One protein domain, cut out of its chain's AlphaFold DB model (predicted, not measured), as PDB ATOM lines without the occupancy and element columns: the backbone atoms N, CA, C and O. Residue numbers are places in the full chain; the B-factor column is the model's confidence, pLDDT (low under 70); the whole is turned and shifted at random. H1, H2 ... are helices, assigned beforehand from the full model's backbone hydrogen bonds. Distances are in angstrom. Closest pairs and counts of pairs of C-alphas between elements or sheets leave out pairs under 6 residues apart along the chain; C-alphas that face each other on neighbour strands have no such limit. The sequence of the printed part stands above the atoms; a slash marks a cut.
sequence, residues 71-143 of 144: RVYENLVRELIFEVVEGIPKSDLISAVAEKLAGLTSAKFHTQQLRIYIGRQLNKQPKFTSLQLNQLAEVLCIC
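This is residues 71 to 143 of the 144 residues of an uncharacterized protein of Spironucleus salmonicida (UniProt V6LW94). Three crossed helices, H1, H2 and H3, pack into a compact body, and H4 sticks out as an arm with residues 131 to 143 standing free. The 73 printed residues, all helix in class, include H1 to H4 in chain order and no named strand. The whole is only just loose, close to compact, with a radius of gyration of the C-alphas of 13.6 A and spans of 44 by 27 by 18 A.

Start in H1, residues 71 to 84: it touches H2, residues 90 to 104, closest at the C-alphas of Leu 80 and Val 97, 6.0 A, at a steep tilt of 61 degrees, opposite ways. H3, residues 111 to 121, touches H1, closest at C-alphas 78 and 121, 6.4 A. H2 touches H3 with residues 94 to 98 alone, closest at C-alphas 94 and 115, 6.2 A. H4, residues 130 to 142, is close to but not clearly touching H1. Every O i to N i+4 pair is within hydrogen-bond range in H3 and H4, 8 of 10 in H1, 9 of 11 in H2.

Find C-alpha 71 at (-36.774, 13.203, 722.442); H1 runs 19.0 A, H2 21.1 A, H3 15.5 A, and H4 18.3 A to C-alpha 142 at (-25.499, -7.274, 744.763).

The printed part has no cut and no long link; pLDDT is under 70 at residues 85 to 87, 90 and 141 to 143.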
ATOM      1  N   ARG A  71     -36.567  12.870 721.022       90.25
ATOM      2  CA  ARG A  71     -36.774  13.203 722.442       90.25
ATOM      3  C   ARG A  71     -36.774  11.990 723.362       90.25
ATOM      4  O   ARG A  71     -36.364  12.118 724.508       90.25
ATOM      5  N   VAL A  72     -37.197  10.828 722.869       90.44
ATOM      6  CA  VAL A  72     -37.178   9.581 723.654       90.44
ATOM      7  C   VAL A  72     -35.746   9.213 724.056       90.44
ATOM      8  O   VAL A  72     -35.522   8.657 725.123       90.44
ATOM      9  N   TYR A  73     -34.767   9.618 723.246       91.00
ATOM     10  CA  TYR A  73     -33.345   9.364 723.452       91.00
ATOM     11  C   TYR A  73     -32.615  10.578 724.039       91.00
ATOM     12  O   TYR A  73     -31.408  10.702 723.871       91.00
ATOM     13  N   GLU A  74     -33.320  11.503 724.707       91.31
ATOM     14  CA  GLU A  74     -32.739  12.761 725.202       91.31
ATOM     15  C   GLU A  74     -31.459  12.550 726.010       91.31
ATOM     16  O   GLU A  74     -30.464  13.223 725.750       91.31
ATOM     17  N   ASN A  75     -31.486  11.631 726.975       88.69
ATOM     18  CA  ASN A  75     -30.346  11.414 727.855       88.69
ATOM     19  C   ASN A  75     -29.145  10.829 727.100       88.69
ATOM     20  O   ASN A  75     -28.048  11.366 727.206       88.69
ATOM     21  N   LEU A  76     -29.389   9.816 726.262       89.06
ATOM     22  CA  LEU A  76     -28.371   9.203 725.408       89.06
ATOM     23  C   LEU A  76     -27.751  10.225 724.446       89.06
ATOM     24  O   LEU A  76     -26.540  10.282 724.294       89.06
ATOM     25  N   VAL A  77     -28.566  11.088 723.832       91.25
ATOM     26  CA  VAL A  77     -28.066  12.159 722.956       91.25
ATOM     27  C   VAL A  77     -27.140  13.107 723.715       91.25
ATOM     28  O   VAL A  77     -26.125  13.523 723.167       91.25
ATOM     29  N   ARG A  78     -27.467  13.467 724.960       90.81
ATOM     30  CA  ARG A  78     -26.615  14.354 725.765       90.81
ATOM     31  C   ARG A  78     -25.320  13.691 726.199       90.81
ATOM     32  O   ARG A  78     -24.292  14.355 726.187       90.81
ATOM     33  N   GLU A  79     -25.371  12.412 726.542       88.81
ATOM     34  CA  GLU A  79     -24.178  11.626 726.843       88.81
ATOM     35  C   GLU A  79     -23.247  11.549 725.628       88.81
ATOM     36  O   GLU A  79     -22.087  11.928 725.731       88.81
ATOM     37  N   LEU A  80     -23.779  11.222 724.447       88.69
ATOM     38  CA  LEU A  80     -23.002  11.216 723.205       88.69
ATOM     39  C   LEU A  80     -22.420  12.592 722.866       88.69
ATOM     40  O   LEU A  80     -21.303  12.684 722.373       88.69
ATOM     41  N   ILE A  81     -23.160  13.677 723.112       88.69
ATOM     42  CA  ILE A  81     -22.615  15.031 722.951       88.69
ATOM     43  C   ILE A  81     -21.449  15.232 723.921       88.69
ATOM     44  O   ILE A  81     -20.407  15.712 723.497       88.69
ATOM     45  N   PHE A  82     -21.598  14.855 725.191       83.75
ATOM     46  CA  PHE A  82     -20.546  15.000 726.196       83.75
ATOM     47  C   PHE A  82     -19.280  14.210 725.826       83.75
ATOM     48  O   PHE A  82     -18.189  14.763 725.899       83.75
ATOM     49  N   GLU A  83     -19.427  12.976 725.336       79.19
ATOM     50  CA  GLU A  83     -18.318  12.133 724.863       79.19
ATOM     51  C   GLU A  83     -17.608  12.690 723.617       79.19
ATOM     52  O   GLU A  83     -16.403  12.525 723.463       79.19
ATOM     53  N   VAL A  84     -18.348  13.309 722.690       76.38
ATOM     54  CA  VAL A  84     -17.818  13.747 721.382       76.38
ATOM     55  C   VAL A  84     -17.301  15.194 721.411       76.38
ATOM     56  O   VAL A  84     -16.549  15.602 720.530       76.38
ATOM     57  N   VAL A  85     -17.689  15.995 722.410       66.94
ATOM     58  CA  VAL A  85     -17.303  17.415 722.529       66.94
ATOM     59  C   VAL A  85     -15.805  17.615 722.806       66.94
ATOM     60  O   VAL A  85     -15.303  18.718 722.575       66.94
ATOM     61  N   GLU A  86     -15.054  16.585 723.205       62.72
ATOM     62  CA  GLU A  86     -13.593  16.677 723.306       62.72
ATOM     63  C   GLU A  86     -12.935  16.800 721.914       62.72
ATOM     64  O   GLU A  86     -12.563  15.824 721.271       62.72
ATOM     65  N   GLY A  87     -12.777  18.042 721.439       62.59
ATOM     66  CA  GLY A  87     -11.846  18.397 720.360       62.59
ATOM     67  C   GLY A  87     -12.422  18.565 718.949       62.59
ATOM     68  O   GLY A  87     -11.644  18.764 718.018       62.59
ATOM     69  N   ILE A  88     -13.747  18.530 718.757       71.69
ATOM     70  CA  ILE A  88     -14.371  18.575 717.420       71.69
ATOM     71  C   ILE A  88     -15.147  19.893 717.180       71.69
ATOM     72  O   ILE A  88     -15.873  20.358 718.068       71.69
ATOM     73  N   PRO A  89     -15.067  20.507 715.978       72.75
ATOM     74  CA  PRO A  89     -15.926  21.627 715.594       72.75
ATOM     75  C   PRO A  89     -17.425  21.302 715.711       72.75
ATOM     76  O   PRO A  89     -17.883  20.212 715.368       72.75
ATOM     77  N   LYS A  90     -18.242  22.283 716.120       69.25
ATOM     78  CA  LYS A  90     -19.702  22.103 716.296       69.25
ATOM     79  C   LYS A  90     -20.431  21.588 715.045       69.25
ATOM     80  O   LYS A  90     -21.462  20.935 715.185       69.25
ATOM     81  N   SER A  91     -19.933  21.902 713.846       71.81
ATOM     82  CA  SER A  91     -20.492  21.412 712.575       71.81
ATOM     83  C   SER A  91     -20.391  19.894 712.446       71.81
ATOM     84  O   SER A  91     -21.321  19.256 711.950       71.81
ATOM     85  N   ASP A  92     -19.302  19.326 712.953       82.25
ATOM     86  CA  ASP A  92     -18.944  17.923 712.765       82.25
ATOM     87  C   ASP A  92     -19.471  17.079 713.934       82.25
ATOM     88  O   ASP A  92     -19.888  15.937 713.744       82.25
ATOM     89  N   LEU A  93     -19.604  17.698 715.115       83.50
ATOM     90  CA  LEU A  93     -20.253  17.133 716.300       83.50
ATOM     91  C   LEU A  93     -21.667  16.614 716.000       83.50
ATOM     92  O   LEU A  93     -22.038  15.525 716.430       83.50
ATOM     93  N   ILE A  94     -22.473  17.377 715.253       85.12
ATOM     94  CA  ILE A  94     -23.861  16.986 714.959       85.12
ATOM     95  C   ILE A  94     -23.904  15.711 714.109       85.12
ATOM     96  O   ILE A  94     -24.739  14.839 714.359       85.12
ATOM     97  N   SER A  95     -23.028  15.603 713.109       84.88
ATOM     98  CA  SER A  95     -22.943  14.420 712.248       84.88
ATOM     99  C   SER A  95     -22.421  13.213 713.028       84.88
ATOM    100  O   SER A  95     -23.053  12.162 712.991       84.88
ATOM    101  N   ALA A  96     -21.366  13.391 713.826       87.62
ATOM    102  CA  ALA A  96     -20.787  12.331 714.647       87.62
ATOM    103  C   ALA A  96     -21.774  11.776 715.692       87.62
ATOM    104  O   ALA A  96     -21.913  10.562 715.843       87.62
ATOM    105  N   VAL A  97     -22.520  12.648 716.381       89.00
ATOM    106  CA  VAL A  97     -23.564  12.225 717.331       89.00
ATOM    107  C   VAL A  97     -24.702  11.505 716.608       89.00
ATOM    108  O   VAL A  97     -25.211  10.507 717.116       89.00
ATOM    109  N   ALA A  98     -25.102  11.971 715.419       87.94
ATOM    110  CA  ALA A  98     -26.143  11.311 714.635       87.94
ATOM    111  C   ALA A  98     -25.723   9.904 714.175       87.94
ATOM    112  O   ALA A  98     -26.533   8.981 714.251       87.94
ATOM    113  N   GLU A  99     -24.472   9.731 713.742       87.19
ATOM    114  CA  GLU A  99     -23.911   8.434 713.346       87.19
ATOM    115  C   GLU A  99     -23.807   7.472 714.533       87.19
ATOM    116  O   GLU A  99     -24.289   6.342 714.448       87.19
ATOM    117  N   LYS A 100     -23.275   7.931 715.674       89.00
ATOM    118  CA  LYS A 100     -23.212   7.126 716.904       89.00
ATOM    119  C   LYS A 100     -24.600   6.707 717.385       89.00
ATOM    120  O   LYS A 100     -24.814   5.539 717.697       89.00
ATOM    121  N   LEU A 101     -25.570   7.624 717.391       89.56
ATOM    122  CA  LEU A 101     -26.945   7.310 717.786       89.56
ATOM    123  C   LEU A 101     -27.592   6.281 716.844       89.56
ATOM    124  O   LEU A 101     -28.324   5.405 717.306       89.56
ATOM    125  N   ALA A 102     -27.321   6.366 715.539       86.00
ATOM    126  CA  ALA A 102     -27.793   5.386 714.564       86.00
ATOM    127  C   ALA A 102     -27.123   4.010 714.736       86.00
ATOM    128  O   ALA A 102     -27.763   2.997 714.484       86.00
ATOM    129  N   GLY A 103     -25.865   3.960 715.187       85.69
ATOM    130  CA  GLY A 103     -25.171   2.707 715.503       85.69
ATOM    131  C   GLY A 103     -25.653   2.040 716.797       85.69
ATOM    132  O   GLY A 103     -25.666   0.817 716.889       85.69
ATOM    133  N   LEU A 104     -26.077   2.833 717.786       87.56
ATOM    134  CA  LEU A 104     -26.514   2.344 719.101       87.56
ATOM    135  C   LEU A 104     -28.008   2.012 719.182       87.56
ATOM    136  O   LEU A 104     -28.459   1.425 720.165       87.56
ATOM    137  N   THR A 105     -28.802   2.408 718.188       86.56
ATOM    138  CA  THR A 105     -30.256   2.234 718.218       86.56
ATOM    139  C   THR A 105     -30.760   1.614 716.921       86.56
ATOM    140  O   THR A 105     -30.291   1.931 715.836       86.56
ATOM    141  N   SER A 106     -31.795   0.779 717.003       85.12
ATOM    142  CA  SER A 106     -32.545   0.325 715.822       85.12
ATOM    143  C   SER A 106     -33.514   1.394 715.283       85.12
ATOM    144  O   SER A 106     -34.276   1.146 714.344       85.12
ATOM    145  N   ALA A 107     -33.512   2.587 715.886       86.31
ATOM    146  CA  ALA A 107     -34.420   3.672 715.571       86.31
ATOM    147  C   ALA A 107     -34.003   4.399 714.290       86.31
ATOM    148  O   ALA A 107     -32.852   4.787 714.099       86.31
ATOM    149  N   LYS A 108     -34.977   4.649 713.413       87.88
ATOM    150  CA  LYS A 108     -34.778   5.482 712.224       87.88
ATOM    151  C   LYS A 108     -35.157   6.911 712.557       87.88
ATOM    152  O   LYS A 108     -36.243   7.145 713.068       87.88
ATOM    153  N   PHE A 109     -34.320   7.879 712.208       88.56
ATOM    154  CA  PHE A 109     -34.611   9.290 712.454       88.56
ATOM    155  C   PHE A 109     -34.694  10.080 711.154       88.56
ATOM    156  O   PHE A 109     -33.954   9.826 710.205       88.56
ATOM    157  N   HIS A 110     -35.564  11.087 711.127       86.94
ATOM    158  CA  HIS A 110     -35.550  12.066 710.049       86.94
ATOM    159  C   HIS A 110     -34.317  12.967 710.206       86.94
ATOM    160  O   HIS A 110     -34.218  13.709 711.187       86.94
ATOM    161  N   THR A 111     -33.402  12.949 709.233       83.69
ATOM    162  CA  THR A 111     -32.075  13.588 709.320       83.69
ATOM    163  C   THR A 111     -32.135  15.034 709.801       83.69
ATOM    164  O   THR A 111     -31.460  15.405 710.758       83.69
ATOM    165  N   GLN A 112     -32.991  15.863 709.198       84.94
ATOM    166  CA  GLN A 112     -33.100  17.273 709.584       84.94
ATOM    167  C   GLN A 112     -33.649  17.454 711.006       84.94
ATOM    168  O   GLN A 112     -33.203  18.342 711.728       84.94
ATOM    169  N   GLN A 113     -34.595  16.609 711.430       87.94
ATOM    170  CA  GLN A 113     -35.184  16.714 712.768       87.94
ATOM    171  C   GLN A 113     -34.167  16.309 713.827       87.94
ATOM    172  O   GLN A 113     -34.038  16.999 714.836       87.94
ATOM    173  N   LEU A 114     -33.412  15.237 713.569       90.00
ATOM    174  CA  LEU A 114     -32.338  14.796 714.447       90.00
ATOM    175  C   LEU A 114     -31.248  15.865 714.566       90.00
ATOM    176  O   LEU A 114     -30.889  16.230 715.680       90.00
ATOM    177  N   ARG A 115     -30.795  16.447 713.447       88.62
ATOM    178  CA  ARG A 115     -29.805  17.538 713.452       88.62
ATOM    179  C   ARG A 115     -30.265  18.746 714.268       88.62
ATOM    180  O   ARG A 115     -29.532  19.215 715.136       88.62
ATOM    181  N   ILE A 116     -31.493  19.225 714.034       90.00
ATOM    182  CA  ILE A 116     -32.082  20.335 714.805       90.00
ATOM    183  C   ILE A 116     -32.159  19.969 716.290       90.00
ATOM    184  O   ILE A 116     -31.897  20.807 717.154       90.00
ATOM    185  N   TYR A 117     -32.534  18.728 716.599       92.25
ATOM    186  CA  TYR A 117     -32.656  18.276 717.973       92.25
ATOM    187  C   TYR A 117     -31.307  18.232 718.691       92.25
ATOM    188  O   TYR A 117     -31.198  18.830 719.758       92.25
ATOM    189  N   ILE A 118     -30.283  17.614 718.094       90.62
ATOM    190  CA  ILE A 118     -28.912  17.580 718.629       90.62
ATOM    191  C   ILE A 118     -28.409  19.009 718.864       90.62
ATOM    192  O   ILE A 118     -27.962  19.325 719.964       90.62
ATOM    193  N   GLY A 119     -28.598  19.911 717.892       89.44
ATOM    194  CA  GLY A 119     -28.240  21.326 718.029       89.44
ATOM    195  C   GLY A 119     -28.873  22.010 719.252       89.44
ATOM    196  O   GLY A 119     -28.232  22.821 719.911       89.44
ATOM    197  N   ARG A 120     -30.110  21.642 719.615       90.94
ATOM    198  CA  ARG A 120     -30.814  22.147 720.814       90.94
ATOM    199  C   ARG A 120     -30.371  21.497 722.126       90.94
ATOM    200  O   ARG A 120     -30.760  21.988 723.191       90.94
ATOM    201  N   GLN A 121     -29.664  20.373 722.069       90.44
ATOM    202  CA  GLN A 121     -29.106  19.704 723.245       90.44
ATOM    203  C   GLN A 121     -27.663  20.127 723.531       90.44
ATOM    204  O   GLN A 121     -27.152  19.806 724.599       90.44
ATOM    205  N   LEU A 122     -27.025  20.886 722.632       86.44
ATOM    206  CA  LEU A 122     -25.694  21.438 722.871       86.44
ATOM    207  C   LEU A 122     -25.658  22.227 724.188       86.44
ATOM    208  O   LEU A 122     -26.560  23.017 724.479       86.44
ATOM    209  N   ASN A 123     -24.595  22.013 724.966       82.62
ATOM    210  CA  ASN A 123     -24.363  22.585 726.299       82.62
ATOM    211  C   ASN A 123     -25.342  22.130 727.396       82.62
ATOM    212  O   ASN A 123     -25.327  22.688 728.492       82.62
ATOM    213  N   LYS A 124     -26.200  21.137 727.135       87.50
ATOM    214  CA  LYS A 124     -27.047  20.542 728.171       87.50
ATOM    215  C   LYS A 124     -26.391  19.291 728.720       87.50
ATOM    216  O   LYS A 124     -26.018  18.403 727.961       87.50
ATOM    217  N   GLN A 125     -26.330  19.209 730.040       83.12
ATOM    218  CA  GLN A 125     -25.795  18.045 730.730       83.12
ATOM    219  C   GLN A 125     -26.779  16.862 730.663       83.12
ATOM    220  O   GLN A 125     -28.007  17.079 730.700       83.12
ATOM    221  N   PRO A 126     -26.274  15.618 730.547       85.75
ATOM    222  CA  PRO A 126     -27.099  14.433 730.734       85.75
ATOM    223  C   PRO A 126     -27.699  14.439 732.148       85.75
ATOM    224  O   PRO A 126     -27.109  14.971 733.085       85.75
ATOM    225  N   LYS A 127     -28.911  13.892 732.298       84.19
ATOM    226  CA  LYS A 127     -29.556  13.760 733.617       84.19
ATOM    227  C   LYS A 127     -28.863  12.693 734.460       84.19
ATOM    228  O   LYS A 127     -28.807  12.822 735.675       84.19
ATOM    229  N   PHE A 128     -28.372  11.656 733.793       81.56
ATOM    230  CA  PHE A 128     -27.540  10.599 734.349       81.56
ATOM    231  C   PHE A 128     -26.609  10.073 733.252       81.56
ATOM    232  O   PHE A 128     -26.961  10.142 732.076       81.56
ATOM    233  N   THR A 129     -25.439   9.552 733.598       80.00
ATOM    234  CA  THR A 129     -24.544   8.883 732.640       80.00
ATOM    235  C   THR A 129     -24.775   7.374 732.647       80.00
ATOM    236  O   THR A 129     -25.262   6.811 733.629       80.00
ATOM    237  N   SER A 130     -24.393   6.691 731.571       73.75
ATOM    238  CA  SER A 130     -24.357   5.229 731.504       73.75
ATOM    239  C   SER A 130     -23.483   4.648 732.619       73.75
ATOM    240  O   SER A 130     -23.834   3.631 733.205       73.75
ATOM    241  N   LEU A 131     -22.408   5.346 733.010       74.38
ATOM    242  CA  LEU A 131     -21.599   4.986 734.179       74.38
ATOM    243  C   LEU A 131     -22.413   5.009 735.485       74.38
ATOM    244  O   LEU A 131     -22.346   4.058 736.256       74.38
ATOM    245  N   GLN A 132     -23.205   6.059 735.722       77.19
ATOM    246  CA  GLN A 132     -24.059   6.157 736.913       77.19
ATOM    247  C   GLN A 132     -25.145   5.073 736.933       77.19
ATOM    248  O   GLN A 132     -25.461   4.538 737.995       77.19
ATOM    249  N   LEU A 133     -25.701   4.723 735.769       74.94
ATOM    250  CA  LEU A 133     -26.665   3.627 735.655       74.94
ATOM    251  C   LEU A 133     -26.023   2.264 735.923       74.94
ATOM    252  O   LEU A 133     -26.614   1.458 736.636       74.94
ATOM    253  N   ASN A 134     -24.821   2.020 735.398       76.94
ATOM    254  CA  ASN A 134     -24.093   0.771 735.628       76.94
ATOM    255  C   ASN A 134     -23.737   0.604 737.108       76.94
ATOM    256  O   ASN A 134     -23.984  -0.455 737.670       76.94
ATOM    257  N   GLN A 135     -23.268   1.669 737.765       78.75
ATOM    258  CA  GLN A 135     -23.003   1.662 739.207       78.75
ATOM    259  C   GLN A 135     -24.268   1.358 740.023       78.75
ATOM    260  O   GLN A 135     -24.222   0.583 740.974       78.75
ATOM    261  N   LEU A 136     -25.418   1.930 739.647       76.12
ATOM    262  CA  LEU A 136     -26.690   1.633 740.309       76.12
ATOM    263  C   LEU A 136     -27.116   0.173 740.090       76.12
ATOM    264  O   LEU A 136     -27.571  -0.482 741.024       76.12
ATOM    265  N   ALA A 137     -26.974  -0.337 738.865       77.50
ATOM    266  CA  ALA A 137     -27.309  -1.713 738.525       77.50
ATOM    267  C   ALA A 137     -26.416  -2.714 739.269       77.50
ATOM    268  O   ALA A 137     -26.928  -3.700 739.785       77.50
ATOM    269  N   GLU A 138     -25.115  -2.443 739.389       80.00
ATOM    270  CA  GLU A 138     -24.187  -3.248 740.190       80.00
ATOM    271  C   GLU A 138     -24.620  -3.299 741.658       80.00
ATOM    272  O   GLU A 138     -24.729  -4.383 742.226       80.00
ATOM    273  N   VAL A 139     -24.958  -2.151 742.255       77.25
ATOM    274  CA  VAL A 139     -25.461  -2.090 743.637       77.25
ATOM    275  C   VAL A 139     -26.758  -2.891 743.798       77.25
ATOM    276  O   VAL A 139     -26.890  -3.648 744.753       77.25
ATOM    277  N   LEU A 140     -27.702  -2.768 742.861       74.31
ATOM    278  CA  LEU A 140     -28.983  -3.482 742.917       74.31
ATOM    279  C   LEU A 140     -28.840  -4.991 742.666       74.31
ATOM    280  O   LEU A 140     -29.568  -5.772 743.276       74.31
ATOM    281  N   CYS A 141     -27.906  -5.411 741.812       64.50
ATOM    282  CA  CYS A 141     -27.608  -6.821 741.548       64.50
ATOM    283  C   CYS A 141     -26.860  -7.503 742.702       64.50
ATOM    284  O   CYS A 141     -26.964  -8.713 742.843       64.50
ATOM    285  N   ILE A 142     -26.130  -6.753 743.535       56.69
ATOM    286  CA  ILE A 142     -25.499  -7.274 744.763       56.69
ATOM    287  C   ILE A 142     -26.537  -7.465 745.890       56.69
ATOM    288  O   ILE A 142     -26.282  -8.183 746.855       56.69
ATOM    289  N   CYS A 143     -27.718  -6.847 745.783       49.38
ATOM    290  CA  CYS A 143     -28.789  -6.938 746.779       49.38
ATOM    291  C   CYS A 143     -29.785  -8.104 746.572       49.38
ATOM    292  O   CYS A 143     -30.803  -8.132 747.266       49.38
TER     293      CYS A 143